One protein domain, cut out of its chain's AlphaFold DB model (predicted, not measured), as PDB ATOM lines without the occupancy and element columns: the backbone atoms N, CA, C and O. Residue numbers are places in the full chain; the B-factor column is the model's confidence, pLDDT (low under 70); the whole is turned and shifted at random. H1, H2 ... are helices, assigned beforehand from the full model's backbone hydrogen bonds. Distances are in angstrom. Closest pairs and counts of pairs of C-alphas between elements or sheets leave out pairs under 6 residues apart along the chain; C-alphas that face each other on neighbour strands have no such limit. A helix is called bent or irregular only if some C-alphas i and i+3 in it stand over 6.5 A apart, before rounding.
ATOM      1  N   THR A  84      63.870  24.553 -18.071       65.19
ATOM      2  CA  THR A  84      64.035  24.720 -16.619       65.19
ATOM      3  C   THR A  84      65.485  24.594 -16.151       65.19
ATOM      4  O   THR A  84      65.866  25.220 -15.161       65.19
ATOM      5  N   ASP A  85      66.318  23.818 -16.851       65.69
ATOM      6  CA  ASP A  85      67.745  23.714 -16.534       65.69
ATOM      7  C   ASP A  85      68.481  25.006 -16.909       65.69
ATOM      8  O   ASP A  85      69.273  25.515 -16.112       65.69
ATOM      9  N   TYR A  86      68.168  25.584 -18.075       67.44
ATOM     10  CA  TYR A  86      68.685  26.892 -18.491       67.44
ATOM     11  C   TYR A  86      68.248  28.011 -17.551       67.44
ATOM     12  O   TYR A  86      69.066  28.840 -17.161       67.44
ATOM     13  N   GLU A  87      66.979  28.018 -17.157       65.56
ATOM     14  CA  GLU A  87      66.410  28.998 -16.236       65.56
ATOM     15  C   GLU A  87      67.120  28.971 -14.882       65.56
ATOM     16  O   GLU A  87      67.616  30.000 -14.419       65.56
ATOM     17  N   ARG A  88      67.263  27.783 -14.283       65.38
ATOM     18  CA  ARG A  88      68.022  27.607 -13.037       65.38
ATOM     19  C   ARG A  88      69.459  28.087 -13.193       65.38
ATOM     20  O   ARG A  88      69.955  28.823 -12.346       65.38
ATOM     21  N   PHE A  89      70.117  27.700 -14.279       66.00
ATOM     22  CA  PHE A  89      71.509  28.040 -14.540       66.00
ATOM     23  C   PHE A  89      71.740  29.550 -14.703       66.00
ATOM     24  O   PHE A  89      72.664  30.114 -14.117       66.00
ATOM     25  N   ILE A  90      70.887  30.219 -15.476       67.38
ATOM     26  CA  ILE A  90      71.011  31.644 -15.793       67.38
ATOM     27  C   ILE A  90      70.611  32.509 -14.597       67.38
ATOM     28  O   ILE A  90      71.317  33.472 -14.293       67.38
ATOM     29  N   LYS A  91      69.554  32.142 -13.859       64.31
ATOM     30  CA  LYS A  91      69.145  32.857 -12.636       64.31
ATOM     31  C   LYS A  91      70.233  32.811 -11.566       64.31
ATOM     32  O   LYS A  91      70.586  33.849 -11.020       64.31
ATOM     33  N   GLN A  92      70.868  31.654 -11.361       56.94
ATOM     34  CA  GLN A  92      72.015  31.529 -10.450       56.94
ATOM     35  C   GLN A  92      73.192  32.435 -10.850       56.94
ATOM     36  O   GLN A  92      73.933  32.909  -9.987       56.94
ATOM     37  N   LYS A  93      73.362  32.725 -12.151       60.69
ATOM     38  CA  LYS A  93      74.383  33.669 -12.628       60.69
ATOM     39  C   LYS A  93      74.004  35.131 -12.405       60.69
ATOM     40  O   LYS A  93      74.859  35.916 -11.995       60.69
ATOM     41  N   ALA A  94      72.748  35.479 -12.668       57.19
ATOM     42  CA  ALA A  94      72.230  36.840 -12.563       57.19
ATOM     43  C   ALA A  94      72.204  37.367 -11.115       57.19
ATOM     44  O   ALA A  94      72.495  38.540 -10.900       57.19
ATOM     45  N   LEU A  95      71.966  36.499 -10.124       52.50
ATOM     46  CA  LEU A  95      71.903  36.835  -8.689       52.50
ATOM     47  C   LEU A  95      73.255  37.223  -8.046       52.50
ATOM     48  O   LEU A  95      73.380  37.323  -6.832       52.50
ATOM     49  N   GLY A  96      74.307  37.458  -8.833       50.22
ATOM     50  CA  GLY A  96      75.559  38.021  -8.318       50.22
ATOM     51  C   GLY A  96      76.552  37.011  -7.720       50.22
ATOM     52  O   GLY A  96      77.680  37.379  -7.401       50.22
ATOM     53  N   HIS A  97      76.210  35.724  -7.639       45.91
ATOM     54  CA  HIS A  97      77.108  34.678  -7.115       45.91
ATOM     55  C   HIS A  97      78.192  34.222  -8.106       45.91
ATOM     56  O   HIS A  97      79.159  33.567  -7.719       45.91
ATOM     57  N   LEU A  98      78.060  34.604  -9.381       50.94
ATOM     58  CA  LEU A  98      78.921  34.191 -10.498       50.94
ATOM     59  C   LEU A  98      79.571  35.372 -11.241       50.94
ATOM     60  O   LEU A  98      80.063  35.195 -12.352       50.94
ATOM     61  N   GLN A  99      79.603  36.564 -10.634       44.31
ATOM     62  CA  GLN A  99      79.974  37.850 -11.263       44.31
ATOM     63  C   GLN A  99      81.308  37.867 -12.033       44.31
ATOM     64  O   GLN A  99      81.501  38.724 -12.888       44.31
ATOM     65  N   VAL A 100      82.223  36.934 -11.754       44.16
ATOM     66  CA  VAL A 100      83.564  36.907 -12.359       44.16
ATOM     67  C   VAL A 100      83.783  35.672 -13.257       44.16
ATOM     68  O   VAL A 100      84.701  35.668 -14.075       44.16
ATOM     69  N   SER A 101      82.964  34.615 -13.141       53.69
ATOM     70  CA  SER A 101      83.145  33.359 -13.895       53.69
ATOM     71  C   SER A 101      82.303  33.324 -15.166       53.69
ATOM     72  O   SER A 101      81.094  33.565 -15.155       53.69
ATOM     73  N   GLY A 102      82.946  32.978 -16.282       69.56
ATOM     74  CA  GLY A 102      82.261  32.810 -17.556       69.56
ATOM     75  C   GLY A 102      81.367  31.571 -17.535       69.56
ATOM     76  O   GLY A 102      81.631  30.612 -16.811       69.56
ATOM     77  N   TYR A 103      80.340  31.538 -18.392       78.12
ATOM     78  CA  TYR A 103      79.518  30.333 -18.580       78.12
ATOM     79  C   TYR A 103      80.369  29.091 -18.881       78.12
ATOM     80  O   TYR A 103      80.034  27.993 -18.447       78.12
ATOM     81  N   THR A 104      81.500  29.279 -19.563       84.88
ATOM     82  CA  THR A 104      82.493  28.238 -19.830       84.88
ATOM     83  C   THR A 104      82.964  27.526 -18.561       84.88
ATOM     84  O   THR A 104      83.009  26.303 -18.548       84.88
ATOM     85  N   ASP A 105      83.300  28.252 -17.493       77.00
ATOM     86  CA  ASP A 105      83.884  27.654 -16.282       77.00
ATOM     87  C   ASP A 105      82.876  26.751 -15.569       77.00
ATOM     88  O   ASP A 105      83.202  25.648 -15.131       77.00
ATOM     89  N   ILE A 106      81.622  27.198 -15.524       76.00
ATOM     90  CA  ILE A 106      80.531  26.436 -14.923       76.00
ATOM     91  C   ILE A 106      80.250  25.185 -15.761       76.00
ATOM     92  O   ILE A 106      80.167  24.081 -15.223       76.00
ATOM     93  N   TRP A 107      80.174  25.336 -17.087       82.94
ATOM     94  CA  TRP A 107      79.985  24.204 -17.989       82.94
ATOM     95  C   TRP A 107      81.118  23.185 -17.893       82.94
ATOM     96  O   TRP A 107      80.834  21.993 -17.952       82.94
ATOM     97  N   ARG A 108      82.376  23.599 -17.686       86.12
ATOM     98  CA  ARG A 108      83.474  22.637 -17.495       86.12
ATOM     99  C   ARG A 108      83.225  21.739 -16.287       86.12
ATOM    100  O   ARG A 108      83.359  20.526 -16.403       86.12
ATOM    101  N   VAL A 109      82.806  22.312 -15.159       80.81
ATOM    102  CA  VAL A 109      82.479  21.540 -13.951       80.81
ATOM    103  C   VAL A 109      81.291  20.604 -14.188       80.81
ATOM    104  O   VAL A 109      81.386  19.422 -13.864       80.81
ATOM    105  N   ILE A 110      80.211  21.090 -14.809       78.88
ATOM    106  CA  ILE A 110      79.024  20.271 -15.118       78.88
ATOM    107  C   ILE A 110      79.393  19.102 -16.041       78.88
ATOM    108  O   ILE A 110      79.032  17.958 -15.772       78.88
ATOM    109  N   LEU A 111      80.133  19.363 -17.120       86.00
ATOM    110  CA  LEU A 111      80.544  18.331 -18.072       86.00
ATOM    111  C   LEU A 111      81.471  17.298 -17.422       86.00
ATOM    112  O   LEU A 111      81.298  16.103 -17.656       86.00
ATOM    113  N   LEU A 112      82.414  17.729 -16.576       85.88
ATOM    114  CA  LEU A 112      83.273  16.823 -15.808       85.88
ATOM    115  C   LEU A 112      82.463  15.951 -14.848       85.88
ATOM    116  O   LEU A 112      82.718  14.751 -14.761       85.88
ATOM    117  N   GLN A 113      81.469  16.517 -14.168       81.88
ATOM    118  CA  GLN A 113      80.587  15.767 -13.280       81.88
ATOM    119  C   GLN A 113      79.752  14.739 -14.059       81.88
ATOM    120  O   GLN A 113      79.751  13.561 -13.709       81.88
ATOM    121  N   LEU A 114      79.105  15.148 -15.155       82.00
ATOM    122  CA  LEU A 114      78.321  14.252 -16.010       82.00
ATOM    123  C   LEU A 114      79.176  13.127 -16.605       82.00
ATOM    124  O   LEU A 114      78.725  11.983 -16.682       82.00
ATOM    125  N   MET A 115      80.411  13.440 -17.008       87.94
ATOM    126  CA  MET A 115      81.358  12.442 -17.498       87.94
ATOM    127  C   MET A 115      81.791  11.488 -16.380       87.94
ATOM    128  O   MET A 115      81.840  10.280 -16.595       87.94
ATOM    129  N   SER A 116      82.038  12.001 -15.172       84.62
ATOM    130  CA  SER A 116      82.382  11.185 -14.001       84.62
ATOM    131  C   SER A 116      81.255  10.212 -13.637       84.62
ATOM    132  O   SER A 116      81.511   9.032 -13.400       84.62
ATOM    133  N   ASP A 117      80.002  10.680 -13.678       79.00
ATOM    134  CA  ASP A 117      78.811   9.845 -13.493       79.00
ATOM    135  C   ASP A 117      78.697   8.766 -14.585       79.00
ATOM    136  O   ASP A 117      78.288   7.639 -14.301       79.00
ATOM    137  N   ASN A 118      79.044   9.089 -15.838       84.12
ATOM    138  CA  ASN A 118      79.062   8.118 -16.936       84.12
ATOM    139  C   ASN A 118      80.116   7.029 -16.694       84.12
ATOM    140  O   ASN A 118      79.779   5.846 -16.698       84.12
ATOM    141  N   ILE A 119      81.357   7.431 -16.406       88.94
ATOM    142  CA  ILE A 119      82.481   6.532 -16.111       88.94
ATOM    143  C   ILE A 119      82.107   5.557 -14.987       88.94
ATOM    144  O   ILE A 119      82.222   4.344 -15.152       88.94
ATOM    145  N   GLN A 120      81.564   6.069 -13.879       82.31
ATOM    146  CA  GLN A 120      81.193   5.249 -12.725       82.31
ATOM    147  C   GLN A 120      80.105   4.208 -13.036       82.31
ATOM    148  O   GLN A 120      80.046   3.167 -12.384       82.31
ATOM    149  N   ARG A 121      79.218   4.477 -13.999       81.31
ATOM    150  CA  ARG A 121      78.110   3.576 -14.351       81.31
ATOM    151  C   ARG A 121      78.485   2.526 -15.389       81.31
ATOM    152  O   ARG A 121      77.806   1.504 -15.455       81.31
ATOM    153  N   SER A 122      79.488   2.792 -16.222       84.31
ATOM    154  CA  SER A 122      79.795   1.942 -17.378       84.31
ATOM    155  C   SER A 122      81.055   1.093 -17.256       84.31
ATOM    156  O   SER A 122      81.210   0.151 -18.037       84.31
ATOM    157  N   GLU A 123      81.940   1.436 -16.322       85.00
ATOM    158  CA  GLU A 123      83.138   0.654 -16.016       85.00
ATOM    159  C   GLU A 123      82.811  -0.587 -15.177       85.00
ATOM    160  O   GLU A 123      81.833  -0.621 -14.424       85.00
ATOM    161  N   ASP A 124      83.634  -1.628 -15.310       77.75
ATOM    162  CA  ASP A 124      83.379  -2.911 -14.657       77.75
ATOM    163  C   ASP A 124      83.456  -2.817 -13.130       77.75
ATOM    164  O   ASP A 124      84.326  -2.164 -12.554       77.75
ATOM    165  N   GLY A 125      82.597  -3.573 -12.439       68.38
ATOM    166  CA  GLY A 125      82.503  -3.552 -10.974       68.38
ATOM    167  C   GLY A 125      83.807  -3.883 -10.234       68.38
ATOM    168  O   GLY A 125      83.988  -3.439  -9.103       68.38
ATOM    169  N   ALA A 126      84.727  -4.626 -10.858       67.19
ATOM    170  CA  ALA A 126      86.061  -4.889 -10.314       67.19
ATOM    171  C   ALA A 126      87.003  -3.676 -10.449       67.19
ATOM    172  O   ALA A 126      87.795  -3.409  -9.549       67.19
ATOM    173  N   ILE A 127      86.877  -2.913 -11.539       65.25
ATOM    174  CA  ILE A 127      87.612  -1.665 -11.787       65.25
ATOM    175  C   ILE A 127      87.107  -0.572 -10.830       65.25
ATOM    176  O   ILE A 127      87.904   0.129 -10.204       65.25
ATOM    177  N   LEU A 128      85.788  -0.508 -10.611       62.78
ATOM    178  CA  LEU A 128      85.133   0.439  -9.698       62.78
ATOM    179  C   LEU A 128      85.500   0.252  -8.214       62.78
ATOM    180  O   LEU A 128      85.351   1.186  -7.426       62.78
ATOM    181  N   GLN A 129      85.970  -0.934  -7.814       63.62
ATOM    182  CA  GLN A 129      86.424  -1.210  -6.443       63.62
ATOM    183  C   GLN A 129      87.843  -0.698  -6.161       63.62
ATOM    184  O   GLN A 129      88.275  -0.681  -5.007       63.62
ATOM    185  N   ALA A 130      88.578  -0.256  -7.186       69.81
ATOM    186  CA  ALA A 130      89.880   0.358  -6.986       69.81
ATOM    187  C   ALA A 130      89.744   1.692  -6.231       69.81
ATOM    188  O   ALA A 130      88.846   2.495  -6.489       69.81
ATOM    189  N   SER A 131      90.694   1.976  -5.334       65.88
ATOM    190  CA  SER A 131      90.708   3.187  -4.492       65.88
ATOM    191  C   SER A 131      90.579   4.496  -5.281       65.88
ATOM    192  O   SER A 131      90.041   5.482  -4.781       65.88
ATOM    193  N   LYS A 132      91.022   4.501  -6.538       72.69
ATOM    194  CA  LYS A 132      90.933   5.653  -7.437       72.69
ATOM    195  C   LYS A 132      89.495   5.971  -7.872       72.69
ATOM    196  O   LYS A 132      89.120   7.138  -7.922       72.69
ATOM    197  N   PHE A 133      88.664   4.952  -8.092       77.06
ATOM    198  CA  PHE A 133      87.239   5.137  -8.384       77.06
ATOM    199  C   PHE A 133      86.450   5.544  -7.135       77.06
ATOM    200  O   PHE A 133      85.508   6.331  -7.230       77.06
ATOM    201  N   ALA A 134      86.876   5.093  -5.951       75.06
ATOM    202  CA  ALA A 134      86.335   5.597  -4.690       75.06
ATOM    203  C   ALA A 134      86.622   7.101  -4.505       75.06
ATOM    204  O   ALA A 134      85.750   7.833  -4.049       75.06
ATOM    205  N   ASN A 135      87.800   7.586  -4.920       80.31
ATOM    206  CA  ASN A 135      88.101   9.020  -4.918       80.31
ATOM    207  C   ASN A 135      87.173   9.807  -5.860       80.31
ATOM    208  O   ASN A 135      86.607  10.816  -5.447       80.31
ATOM    209  N   LEU A 136      86.948   9.317  -7.088       77.88
ATOM    210  CA  LEU A 136      85.998   9.937  -8.021       77.88
ATOM    211  C   LEU A 136      84.595  10.042  -7.405       77.88
ATOM    212  O   LEU A 136      83.985  11.107  -7.438       77.88
ATOM    213  N   LYS A 137      84.117   8.962  -6.775       74.88
ATOM    214  CA  LYS A 137      82.826   8.935  -6.076       74.88
ATOM    215  C   LYS A 137      82.743   9.998  -4.975       74.88
ATOM    216  O   LYS A 137      81.766  10.736  -4.920       74.88
ATOM    217  N   THR A 138      83.781  10.124  -4.152       77.81
ATOM    218  CA  THR A 138      83.854  11.148  -3.096       77.81
ATOM    219  C   THR A 138      83.827  12.567  -3.668       77.81
ATOM    220  O   THR A 138      83.184  13.449  -3.102       77.81
ATOM    221  N   VAL A 139      84.499  12.821  -4.797       72.88
ATOM    222  CA  VAL A 139      84.460  14.134  -5.467       72.88
ATOM    223  C   VAL A 139      83.047  14.456  -5.964       72.88
ATOM    224  O   VAL A 139      82.581  15.575  -5.750       72.88
ATOM    225  N   ILE A 140      82.346  13.478  -6.550       66.81
ATOM    226  CA  ILE A 140      80.944  13.619  -6.975       66.81
ATOM    227  C   ILE A 140      80.051  13.954  -5.769       66.81
ATOM    228  O   ILE A 140      79.311  14.935  -5.801       66.81
ATOM    229  N   GLU A 141      80.144  13.187  -4.682       67.25
ATOM    230  CA  GLU A 141      79.331  13.385  -3.472       67.25
ATOM    231  C   GLU A 141      79.580  14.752  -2.815       67.25
ATOM    232  O   GLU A 141      78.633  15.462  -2.471       67.25
ATOM    233  N   ASN A 142      80.846  15.167  -2.711       66.12
ATOM    234  CA  ASN A 142      81.220  16.472  -2.165       66.12
ATOM    235  C   ASN A 142      80.701  17.634  -3.021       66.12
ATOM    236  O   ASN A 142      80.327  18.673  -2.474       66.12
ATOM    237  N   TYR A 143      80.670  17.479  -4.351       64.12
ATOM    238  CA  TYR A 143      80.099  18.489  -5.237       64.12
ATOM    239  C   TYR A 143      78.615  18.699  -4.936       64.12
ATOM    240  O   TYR A 143      78.208  19.837  -4.727       64.12
ATOM    241  N   TYR A 144      77.824  17.628  -4.819       58.16
ATOM    242  CA  TYR A 144      76.401  17.753  -4.497       58.16
ATOM    243  C   TYR A 144      76.161  18.418  -3.138       58.16
ATOM    244  O   TYR A 144      75.303  19.290  -3.026       58.16
ATOM    245  N   GLN A 145      76.948  18.058  -2.122       55.12
ATOM    246  CA  GLN A 145      76.828  18.652  -0.787       55.12
ATOM    247  C   GLN A 145      77.232  20.128  -0.750       55.12
ATOM    248  O   GLN A 145      76.652  20.885   0.016       55.12
ATOM    249  N   THR A 146      78.207  20.544  -1.564       51.12
ATOM    250  CA  THR A 146      78.746  21.913  -1.533       51.12
ATOM    251  C   THR A 146      78.017  22.844  -2.503       51.12
ATOM    252  O   THR A 146      77.729  23.979  -2.151       51.12
ATOM    253  N   ALA A 147      77.705  22.391  -3.720       50.22
ATOM    254  CA  ALA A 147      77.066  23.206  -4.756       50.22
ATOM    255  C   ALA A 147      75.553  23.384  -4.541       50.22
ATOM    256  O   ALA A 147      74.979  24.346  -5.043       50.22
ATOM    257  N   PHE A 148      74.920  22.488  -3.774       45.28
ATOM    258  CA  PHE A 148      73.497  22.550  -3.424       45.28
ATOM    259  C   PHE A 148      73.264  22.636  -1.908       45.28
ATOM    260  O   PHE A 148      72.182  22.291  -1.432       45.28
ATOM    261  N   ALA A 149      74.268  23.081  -1.138       41.91
ATOM    262  CA  ALA A 149      74.129  23.278   0.301       41.91
ATOM    263  C   ALA A 149      72.961  24.244   0.593       41.91
ATOM    264  O   ALA A 149      73.000  25.394   0.134       41.91
ATOM    265  N   PRO A 150      71.955  23.834   1.387       38.44
ATOM    266  CA  PRO A 150      70.874  24.715   1.808       38.44
ATOM    267  C   PRO A 150      71.403  25.949   2.531       38.44
ATOM    268  O   PRO A 150      70.800  27.002   2.418       38.44
ATOM    269  N   GLU A 151      72.542  25.877   3.234       35.84
ATOM    270  CA  GLU A 151      73.117  27.056   3.892       35.84
ATOM    271  C   GLU A 151      73.607  28.121   2.906       35.84
ATOM    272  O   GLU A 151      73.542  29.305   3.228       35.84
ATOM    273  N   ILE A 152      74.060  27.730   1.709       37.19
ATOM    274  CA  ILE A 152      74.426  28.680   0.654       37.19
ATOM    275  C   ILE A 152      73.149  29.297   0.083       37.19
ATOM    276  O   ILE A 152      73.056  30.514   0.025       37.19
ATOM    277  N   ILE A 153      72.127  28.492  -0.217       38.75
ATOM    278  CA  ILE A 153      70.821  28.969  -0.711       38.75
ATOM    279  C   ILE A 153      70.120  29.883   0.322       38.75
ATOM    280  O   ILE A 153      69.609  30.940  -0.029       38.75
ATOM    281  N   ASN A 154      70.178  29.549   1.612       32.94
ATOM    282  CA  ASN A 154      69.567  30.318   2.701       32.94
ATOM    283  C   ASN A 154      70.341  31.609   3.022       32.94
ATOM    284  O   ASN A 154      69.742  32.614   3.398       32.94
ATOM    285  N   ALA A 155      71.675  31.608   2.901       33.66
ATOM    286  CA  ALA A 155      72.470  32.830   3.035       33.66
ATOM    287  C   ALA A 155      72.195  33.808   1.880       33.66
ATOM    288  O   ALA A 155      72.245  35.020   2.085       33.66
ATOM    289  N   ILE A 156      71.870  33.279   0.699       35.09
ATOM    290  CA  ILE A 156      71.454  34.034  -0.486       35.09
ATOM    291  C   ILE A 156      70.066  34.649  -0.275       35.09
ATOM    292  O   ILE A 156      69.940  35.867  -0.380       35.09
ATOM    293  N   GLU A 157      69.074  33.863   0.159       35.47
ATOM    294  CA  GLU A 157      67.744  34.383   0.523       35.47
ATOM    295  C   GLU A 157      67.827  35.450   1.631       35.47
ATOM    296  O   GLU A 157      67.090  36.435   1.621       35.47
ATOM    297  N   PHE A 158      68.731  35.299   2.605       31.77
ATOM    298  CA  PHE A 158      68.928  36.297   3.660       31.77
ATOM    299  C   PHE A 158      69.501  37.622   3.129       31.77
ATOM    300  O   PHE A 158      69.110  38.680   3.621       31.77
ATOM    301  N   ILE A 159      70.399  37.588   2.139       35.81
ATOM    302  CA  ILE A 159      70.973  38.790   1.510       35.81
ATOM    303  C   ILE A 159      69.949  39.469   0.594       35.81
ATOM    304  O   ILE A 159      69.791  40.684   0.691       35.81
ATOM    305  N   GLU A 160      69.187  38.708  -0.199       34.31
ATOM    306  CA  GLU A 160      68.063  39.232  -0.996       34.31
ATOM    307  C   GLU A 160      67.028  39.933  -0.104       34.31
ATOM    308  O   GLU A 160      66.595  41.053  -0.381       34.31
ATOM    309  N   ALA A 187      82.277  37.052  -0.012       37.56
ATOM    310  CA  ALA A 187      82.113  37.982  -1.128       37.56
ATOM    311  C   ALA A 187      83.103  37.666  -2.275       37.56
ATOM    312  O   ALA A 187      84.318  37.786  -2.108       37.56
ATOM    313  N   GLY A 188      82.578  37.262  -3.439       39.72
ATOM    314  CA  GLY A 188      83.218  37.318  -4.768       39.72
ATOM    315  C   GLY A 188      84.358  36.331  -5.062       39.72
ATOM    316  O   GLY A 188      84.242  35.495  -5.954       39.72
ATOM    317  N   ASN A 189      85.465  36.392  -4.317       37.59
ATOM    318  CA  ASN A 189      86.695  35.641  -4.629       37.59
ATOM    319  C   ASN A 189      86.657  34.162  -4.200       37.59
ATOM    320  O   ASN A 189      87.415  33.341  -4.720       37.59
ATOM    321  N   GLY A 190      85.774  33.792  -3.267       43.31
ATOM    322  CA  GLY A 190      85.653  32.413  -2.776       43.31
ATOM    323  C   GLY A 190      85.039  31.451  -3.796       43.31
ATOM    324  O   GLY A 190      85.433  30.289  -3.848       43.31
ATOM    325  N   PHE A 191      84.128  31.931  -4.649       46.34
ATOM    326  CA  PHE A 191      83.365  31.062  -5.545       46.34
ATOM    327  C   PHE A 191      84.147  30.653  -6.802       46.34
ATOM    328  O   PHE A 191      84.147  29.477  -7.150       46.34
ATOM    329  N   GLN A 192      84.905  31.554  -7.440       43.62
ATOM    330  CA  GLN A 192      85.818  31.157  -8.529       43.62
ATOM    331  C   GLN A 192      86.899  30.200  -8.039       43.62
ATOM    332  O   GLN A 192      87.179  29.191  -8.680       43.62
ATOM    333  N   THR A 193      87.454  30.495  -6.859       50.44
ATOM    334  CA  THR A 193      88.386  29.604  -6.167       50.44
ATOM    335  C   THR A 193      87.728  28.247  -5.911       50.44
ATOM    336  O   THR A 193      88.387  27.222  -6.054       50.44
ATOM    337  N   SER A 194      86.422  28.217  -5.622       63.75
ATOM    338  CA  SER A 194      85.663  26.976  -5.452       63.75
ATOM    339  C   SER A 194      85.403  26.231  -6.766       63.75
ATOM    340  O   SER A 194      85.691  25.041  -6.814       63.75
ATOM    341  N   LEU A 195      84.958  26.885  -7.850       67.75
ATOM    342  CA  LEU A 195      84.725  26.233  -9.146       67.75
ATOM    343  C   LEU A 195      86.021  25.712  -9.751       67.75
ATOM    344  O   LEU A 195      86.063  24.574 -10.203       67.75
ATOM    345  N   PHE A 196      87.084  26.515  -9.718       72.19
ATOM    346  CA  PHE A 196      88.400  26.081 -10.163       72.19
ATOM    347  C   PHE A 196      88.906  24.911  -9.313       72.19
ATOM    348  O   PHE A 196      89.357  23.915  -9.865       72.19
ATOM    349  N   ALA A 197      88.784  24.973  -7.980       70.25
ATOM    350  CA  ALA A 197      89.177  23.858  -7.117       70.25
ATOM    351  C   ALA A 197      88.347  22.591  -7.378       70.25
ATOM    352  O   ALA A 197      88.895  21.491  -7.360       70.25
ATOM    353  N   ILE A 198      87.046  22.726  -7.637       73.38
ATOM    354  CA  ILE A 198      86.170  21.610  -8.014       73.38
ATOM    355  C   ILE A 198      86.611  21.034  -9.364       73.38
ATOM    356  O   ILE A 198      86.782  19.822  -9.478       73.38
ATOM    357  N   GLU A 199      86.843  21.889 -10.362       81.69
ATOM    358  CA  GLU A 199      87.339  21.495 -11.681       81.69
ATOM    359  C   GLU A 199      88.651  20.710 -11.555       81.69
ATOM    360  O   GLU A 199      88.758  19.615 -12.105       81.69
ATOM    361  N   GLN A 200      89.622  21.219 -10.788       85.44
ATOM    362  CA  GLN A 200      90.899  20.538 -10.560       85.44
ATOM    363  C   GLN A 200      90.712  19.192  -9.860       85.44
ATOM    364  O   GLN A 200      91.290  18.207 -10.299       85.44
ATOM    365  N   ARG A 201      89.849  19.099  -8.841       83.88
ATOM    366  CA  ARG A 201      89.570  17.825  -8.154       83.88
ATOM    367  C   ARG A 201      88.969  16.778  -9.086       83.88
ATOM    368  O   ARG A 201      89.368  15.618  -9.025       83.88
ATOM    369  N   PHE A 202      88.035  17.169  -9.955       86.25
ATOM    370  CA  PHE A 202      87.515  16.264 -10.981       86.25
ATOM    371  C   PHE A 202      88.616  15.846 -11.953       86.25
ATOM    372  O   PHE A 202      88.761  14.657 -12.229       86.25
ATOM    373  N   LYS A 203      89.418  16.801 -12.438       92.62
ATOM    374  CA  LYS A 203      90.520  16.519 -13.360       92.62
ATOM    375  C   LYS A 203      91.531  15.544 -12.760       92.62
ATOM    376  O   LYS A 203      91.830  14.531 -13.377       92.62
ATOM    377  N   GLU A 204      91.984  15.792 -11.536       90.50
ATOM    378  CA  GLU A 204      92.890  14.914 -10.791       90.50
ATOM    379  C   GLU A 204      92.297  13.514 -10.593       90.50
ATOM    380  O   GLU A 204      92.975  12.511 -10.832       90.50
ATOM    381  N   ALA A 205      91.024  13.433 -10.190       87.75
ATOM    382  CA  ALA A 205      90.349  12.160  -9.986       87.75
ATOM    383  C   ALA A 205      90.282  11.353 -11.288       87.75
ATOM    384  O   ALA A 205      90.716  10.202 -11.290       87.75
ATOM    385  N   ILE A 206      89.823  11.961 -12.386       91.06
ATOM    386  CA  ILE A 206      89.688  11.298 -13.691       91.06
ATOM    387  C   ILE A 206      91.064  10.927 -14.263       91.06
ATOM    388  O   ILE A 206      91.245   9.792 -14.694       91.06
ATOM    389  N   SER A 207      92.062  11.817 -14.215       91.50
ATOM    390  CA  SER A 207      93.418  11.530 -14.716       91.50
ATOM    391  C   SER A 207      94.103  10.370 -14.000       91.50
ATOM    392  O   SER A 207      95.035   9.776 -14.538       91.50
ATOM    393  N   SER A 208      93.680  10.051 -12.776       88.62
ATOM    394  CA  SER A 208      94.237   8.925 -12.034       88.62
ATOM    395  C   SER A 208      93.708   7.565 -12.512       88.62
ATOM    396  O   SER A 208      94.341   6.540 -12.222       88.62
ATOM    397  N   LEU A 209      92.567   7.541 -13.206       86.75
ATOM    398  CA  LEU A 209      91.865   6.323 -13.607       86.75
ATOM    399  C   LEU A 209      92.559   5.645 -14.790       86.75
ATOM    400  O   LEU A 209      93.146   6.298 -15.644       86.75
ATOM    401  N   ASN A 210      92.446   4.319 -14.831       85.62
ATOM    402  CA  ASN A 210      92.659   3.544 -16.048       85.62
ATOM    403  C   ASN A 210      91.268   3.120 -16.508       85.62
ATOM    404  O   ASN A 210      90.597   2.385 -15.777       85.62
ATOM    405  N   LEU A 211      90.826   3.646 -17.643       88.06
ATOM    406  CA  LEU A 211      89.507   3.352 -18.193       88.06
ATOM    407  C   LEU A 211      89.599   2.075 -19.032       88.06
ATOM    408  O   LEU A 211      90.646   1.792 -19.602       88.06
ATOM    409  N   GLY A 212      88.544   1.264 -19.042       87.06
ATOM    410  CA  GLY A 212      88.457   0.095 -19.918       87.06
ATOM    411  C   GLY A 212      87.788   0.422 -21.251       87.06
ATOM    412  O   GLY A 212      87.859  -0.375 -22.190       87.06
ATOM    413  N   LYS A 213      87.104   1.570 -21.321       90.00
ATOM    414  CA  LYS A 213      86.235   1.973 -22.426       90.00
ATOM    415  C   LYS A 213      86.488   3.418 -22.833       90.00
ATOM    416  O   LYS A 213      86.887   4.257 -22.028       90.00
ATOM    417  N   ASP A 214      86.156   3.722 -24.081       92.19
ATOM    418  CA  ASP A 214      85.980   5.104 -24.513       92.19
ATOM    419  C   ASP A 214      84.656   5.648 -23.958       92.19
ATOM    420  O   ASP A 214      83.675   4.911 -23.834       92.19
ATOM    421  N   PRO A 226      64.313  29.114 -22.865       81.50
ATOM    422  CA  PRO A 226      63.204  29.537 -22.005       81.50
ATOM    423  C   PRO A 226      62.610  30.876 -22.440       81.50
ATOM    424  O   PRO A 226      63.338  31.765 -22.888       81.50
ATOM    425  N   ASP A 227      61.296  31.034 -22.290       82.19
ATOM    426  CA  ASP A 227      60.594  32.255 -22.700       82.19
ATOM    427  C   ASP A 227      60.995  33.481 -21.863       82.19
ATOM    428  O   ASP A 227      60.952  34.604 -22.360       82.19
ATOM    429  N   ASP A 228      61.413  33.270 -20.612       81.44
ATOM    430  CA  ASP A 228      61.796  34.313 -19.655       81.44
ATOM    431  C   ASP A 228      63.274  34.732 -19.750       81.44
ATOM    432  O   ASP A 228      63.732  35.561 -18.963       81.44
ATOM    433  N   ILE A 229      64.029  34.188 -20.712       80.81
ATOM    434  CA  ILE A 229      65.463  34.443 -20.874       80.81
ATOM    435  C   ILE A 229      65.740  35.191 -22.177       80.81
ATOM    436  O   ILE A 229      65.414  34.732 -23.276       80.81
ATOM    437  N   GLU A 230      66.431  36.327 -22.056       87.88
ATOM    438  CA  GLU A 230      66.885  37.113 -23.202       87.88
ATOM    439  C   GLU A 230      67.794  36.297 -24.129       87.88
ATOM    440  O   GLU A 230      68.631  35.493 -23.697       87.88
ATOM    441  N   TYR A 231      67.644  36.519 -25.436       88.38
ATOM    442  CA  TYR A 231      68.347  35.742 -26.453       88.38
ATOM    443  C   TYR A 231      69.868  35.833 -26.307       88.38
ATOM    444  O   TYR A 231      70.560  34.827 -26.442       88.38
ATOM    445  N   GLU A 232      70.382  37.017 -25.998       87.38
ATOM    446  CA  GLU A 232      71.799  37.304 -25.830       87.38
ATOM    447  C   GLU A 232      72.386  36.508 -24.659       87.38
ATOM    448  O   GLU A 232      73.425  35.862 -24.808       87.38
ATOM    449  N   ILE A 233      71.676  36.472 -23.528       83.19
ATOM    450  CA  ILE A 233      72.073  35.734 -22.323       83.19
ATOM    451  C   ILE A 233      72.084  34.227 -22.599       83.19
ATOM    452  O   ILE A 233      73.044  33.527 -22.257       83.19
ATOM    453  N   TYR A 234      71.043  33.727 -23.264       85.69
ATOM    454  CA  TYR A 234      70.976  32.337 -23.705       85.69
ATOM    455  C   TYR A 234      72.120  31.995 -24.675       85.69
ATOM    456  O   TYR A 234      72.808  30.989 -24.496       85.69
ATOM    457  N   LEU A 235      72.399  32.855 -25.657       88.62
ATOM    458  CA  LEU A 235      73.469  32.648 -26.632       88.62
ATOM    459  C   LEU A 235      74.850  32.611 -25.963       88.62
ATOM    460  O   LEU A 235      75.685  31.782 -26.326       88.62
ATOM    461  N   GLU A 236      75.111  33.478 -24.986       85.81
ATOM    462  CA  GLU A 236      76.335  33.425 -24.183       85.81
ATOM    463  C   GLU A 236      76.465  32.115 -23.397       85.81
ATOM    464  O   GLU A 236      77.560  31.551 -23.317       85.81
ATOM    465  N   CYS A 237      75.360  31.603 -22.853       83.19
ATOM    466  CA  CYS A 237      75.325  30.316 -22.168       83.19
ATOM    467  C   CYS A 237      75.691  29.160 -23.115       83.19
ATOM    468  O   CYS A 237      76.567  28.355 -22.785       83.19
ATOM    469  N   ILE A 238      75.098  29.113 -24.316       87.75
ATOM    470  CA  ILE A 238      75.408  28.094 -25.334       87.75
ATOM    471  C   ILE A 238      76.855  28.212 -25.831       87.75
ATOM    472  O   ILE A 238      77.547  27.200 -25.970       87.75
ATOM    473  N   LYS A 239      77.360  29.434 -26.044       90.62
ATOM    474  CA  LYS A 239      78.780  29.668 -26.361       90.62
ATOM    475  C   LYS A 239      79.692  29.139 -25.253       90.62
ATOM    476  O   LYS A 239      80.715  28.526 -25.546       90.62
ATOM    477  N   GLY A 240      79.311  29.338 -23.990       87.81
ATOM    478  CA  GLY A 240      80.011  28.779 -22.837       87.81
ATOM    479  C   GLY A 240      80.090  27.254 -22.881       87.81
ATOM    480  O   GLY A 240      81.174  26.706 -22.697       87.81
ATOM    481  N   LEU A 241      78.981  26.577 -23.194       88.19
ATOM    482  CA  LEU A 241      78.939  25.118 -23.346       88.19
ATOM    483  C   LEU A 241      79.881  24.645 -24.460       88.19
ATOM    484  O   LEU A 241      80.690  23.745 -24.240       88.19
ATOM    485  N   ALA A 242      79.815  25.276 -25.635       91.88
ATOM    486  CA  ALA A 242      80.673  24.938 -26.769       91.88
ATOM    487  C   ALA A 242      82.165  25.105 -26.430       91.88
ATOM    488  O   ALA A 242      82.965  24.205 -26.686       91.88
ATOM    489  N   ASN A 243      82.533  26.221 -25.794       92.56
ATOM    490  CA  ASN A 243      83.907  26.485 -25.362       92.56
ATOM    491  C   ASN A 243      84.369  25.505 -24.273       92.56
ATOM    492  O   ASN A 243      85.516  25.058 -24.285       92.56
ATOM    493  N   ALA A 244      83.491  25.146 -23.335       90.62
ATOM    494  CA  ALA A 244      83.796  24.183 -22.283       90.62
ATOM    495  C   ALA A 244      84.034  22.787 -22.864       90.62
ATOM    496  O   ALA A 244      85.036  22.156 -22.537       90.62
ATOM    497  N   ALA A 245      83.166  22.335 -23.772       92.75
ATOM    498  CA  ALA A 245      83.325  21.061 -24.460       92.75
ATOM    499  C   ALA A 245      84.630  21.027 -25.266       92.75
ATOM    500  O   ALA A 245      85.396  20.073 -25.154       92.75
ATOM    501  N   TRP A 246      84.919  22.082 -26.030       92.94
ATOM    502  CA  TRP A 246      86.152  22.185 -26.810       92.94
ATOM    503  C   TRP A 246      87.407  22.165 -25.925       92.94
ATOM    504  O   TRP A 246      88.273  21.314 -26.121       92.94
ATOM    505  N   SER A 247      87.476  23.039 -24.915       93.62
ATOM    506  CA  SER A 247      88.640  23.139 -24.018       93.62
ATOM    507  C   SER A 247      88.872  21.856 -23.222       93.62
ATOM    508  O   SER A 247      89.997  21.380 -23.141       93.62
ATOM    509  N   LEU A 248      87.824  21.217 -22.693       93.81
ATOM    510  CA  LEU A 248      87.994  19.946 -21.989       93.81
ATOM    511  C   LEU A 248      88.493  18.835 -22.912       93.81
ATOM    512  O   LEU A 248      89.357  18.067 -22.501       93.81
ATOM    513  N   ASN A 249      87.982  18.735 -24.140       92.62
ATOM    514  CA  ASN A 249      88.430  17.694 -25.064       92.62
ATOM    515  C   ASN A 249      89.892  17.881 -25.481       92.62
ATOM    516  O   ASN A 249      90.644  16.910 -25.531       92.62
ATOM    517  N   ILE A 250      90.304  19.120 -25.747       91.19
ATOM    518  CA  ILE A 250      91.647  19.413 -26.254       91.19
ATOM    519  C   ILE A 250      92.677  19.503 -25.135       91.19
ATOM    520  O   ILE A 250      93.744  18.905 -25.259       91.19
ATOM    521  N   ASP A 251      92.375  20.211 -24.053       92.38
ATOM    522  CA  ASP A 251      93.364  20.531 -23.022       92.38
ATOM    523  C   ASP A 251      93.458  19.436 -21.952       92.38
ATOM    524  O   ASP A 251      94.484  19.301 -21.284       92.38
ATOM    525  N   PHE A 252      92.389  18.652 -21.763       93.25
ATOM    526  CA  PHE A 252      92.291  17.684 -20.672       93.25
ATOM    527  C   PHE A 252      92.121  16.238 -21.149       93.25
ATOM    528  O   PHE A 252      93.024  15.429 -20.944       93.25
ATOM    529  N   PHE A 253      90.997  15.898 -21.786       91.75
ATOM    530  CA  PHE A 253      90.671  14.513 -22.141       91.75
ATOM    531  C   PHE A 253      91.634  13.909 -23.170       91.75
ATOM    532  O   PHE A 253      91.896  12.713 -23.108       91.75
ATOM    533  N   SER A 254      92.236  14.722 -24.042       88.25
ATOM    534  CA  SER A 254      93.289  14.291 -24.976       88.25
ATOM    535  C   SER A 254      94.503  13.640 -24.294       88.25
ATOM    536  O   SER A 254      95.217  12.862 -24.925       88.25
ATOM    537  N   ASN A 255      94.731  13.946 -23.012       86.19
ATOM    538  CA  ASN A 255      95.854  13.448 -22.221       86.19
ATOM    539  C   ASN A 255      95.490  12.231 -21.352       86.19
ATOM    540  O   ASN A 255      96.351  11.704 -20.643       86.19
ATOM    541  N   ILE A 256      94.229  11.790 -21.371       83.75
ATOM    542  CA  ILE A 256      93.759  10.657 -20.571       83.75
ATOM    543  C   ILE A 256      93.963   9.370 -21.365       83.75
ATOM    544  O   ILE A 256      93.625   9.288 -22.543       83.75
ATOM    545  N   ARG A 257      94.544   8.357 -20.716       64.94
ATOM    546  CA  ARG A 257      94.705   7.027 -21.306       64.94
ATOM    547  C   ARG A 257      93.423   6.224 -21.091       64.94
ATOM    548  O   ARG A 257      93.078   5.944 -19.941       64.94
ATOM    549  N   ALA A 258      92.756   5.887 -22.189       60.62
ATOM    550  CA  ALA A 258      91.832   4.759 -22.269       60.62
ATOM    551  C   ALA A 258      92.606   3.478 -22.619       60.62
ATOM    552  O   ALA A 258      93.700   3.597 -23.228       60.62
TER     553      ALA A 258
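Overview. This is residues 84 to 160, 187 to 214 and 226 to 258 of the 258 residues of an uncharacterized protein of Sphingobium sp. AEW013 (UniProt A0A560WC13). Three helices, H2, H4 and H6, make a loosely aligned up-and-down bundle with H2 in the middle of the domain, and the long helix H7 packs on the side of H2 away from H4, crossing it steeply. H1 lies at one end, packed on the early part of H7; the tiny H3 lies at the other end, and residues 148 to 155, mostly in H5, stick out. The printed part has 138 residues with seven named helices, H1 to H7 in chain order, and no named strand: all helix. It is compact, with a radius of gyration of the C-alphas of 16.4 A, yet elongated, spanning 48 by 31 by 26 A.

Along the chain. H1 is residues 84 to 97, beginning at C-alpha 84 (64.035, 24.720, -16.619); it is irregular, with C-alphas 94 and 97 7.6 A apart. H2, residues 103 to 122, is 28.4 A long. H3 is residues 125 to 128. H4, residues 131 to 147, is 24.2 A long, and H5 is residues 150 to 160. H6, residues 189 to 207, is 27.0 A long. H7, residues 231 to 255, is 35.7 A long and ends at C-alpha 255 (95.854, 13.448, -22.221); it has a kink of 33 degrees near residue 249 and is only just irregular, with C-alphas 251 and 254 6.54 A apart.

Arrangement. H2 is the hub, touching three helices. With residues 113 to 120 alone it touches H4, closest C-alphas Gln 113 and Ile 140 at 6.7 A, at a steep tilt of 43 degrees, opposite ways. It touches H6, closest C-alphas Val 109 and Glu 199 at 5.4 A, the same way at a shallow tilt of 32 degrees, only just short of steep. H4 and H6 touch, closest C-alphas Leu 136 and Ala 205 at 5.3 A, at a shallow tilt of 23 degrees, opposite ways; these three form the bundle, up and down, each running against the one before it. With residues 103 to 111 alone H2 touches H7, closest C-alphas Thr 104 and Gly 240 at 3.9 A, at a steep tilt of 53 degrees. H1 touches H7 about perpendicular at 88 degrees, closest C-alphas Ile 90 and Ile 233 at 7.8 A. H3 is close to H2 but not clearly touching, and H5 touches no helix. Every O i to N i+4 pair is within hydrogen-bond range in H2, H4 and H5; the counts are 8 of 10 in H1, 14 of 15 in H6 and 18 of 21 in H7, while H3 is too short for such a pair.

Size, cuts and confidence. The C-alphas farthest apart, those of Ala 126 and Glu 160, are 48.6 A apart. Residues 161 to 186 and 215 to 225 are not printed, with gaps of 14.1 A and 33.5 A between the C-alphas across the cuts. The four links printed whole are tight. Mean pLDDT of the printed part is 71.6; 58 residues are under 70, among them residues 140 to 160, and H5 has a mean of 35.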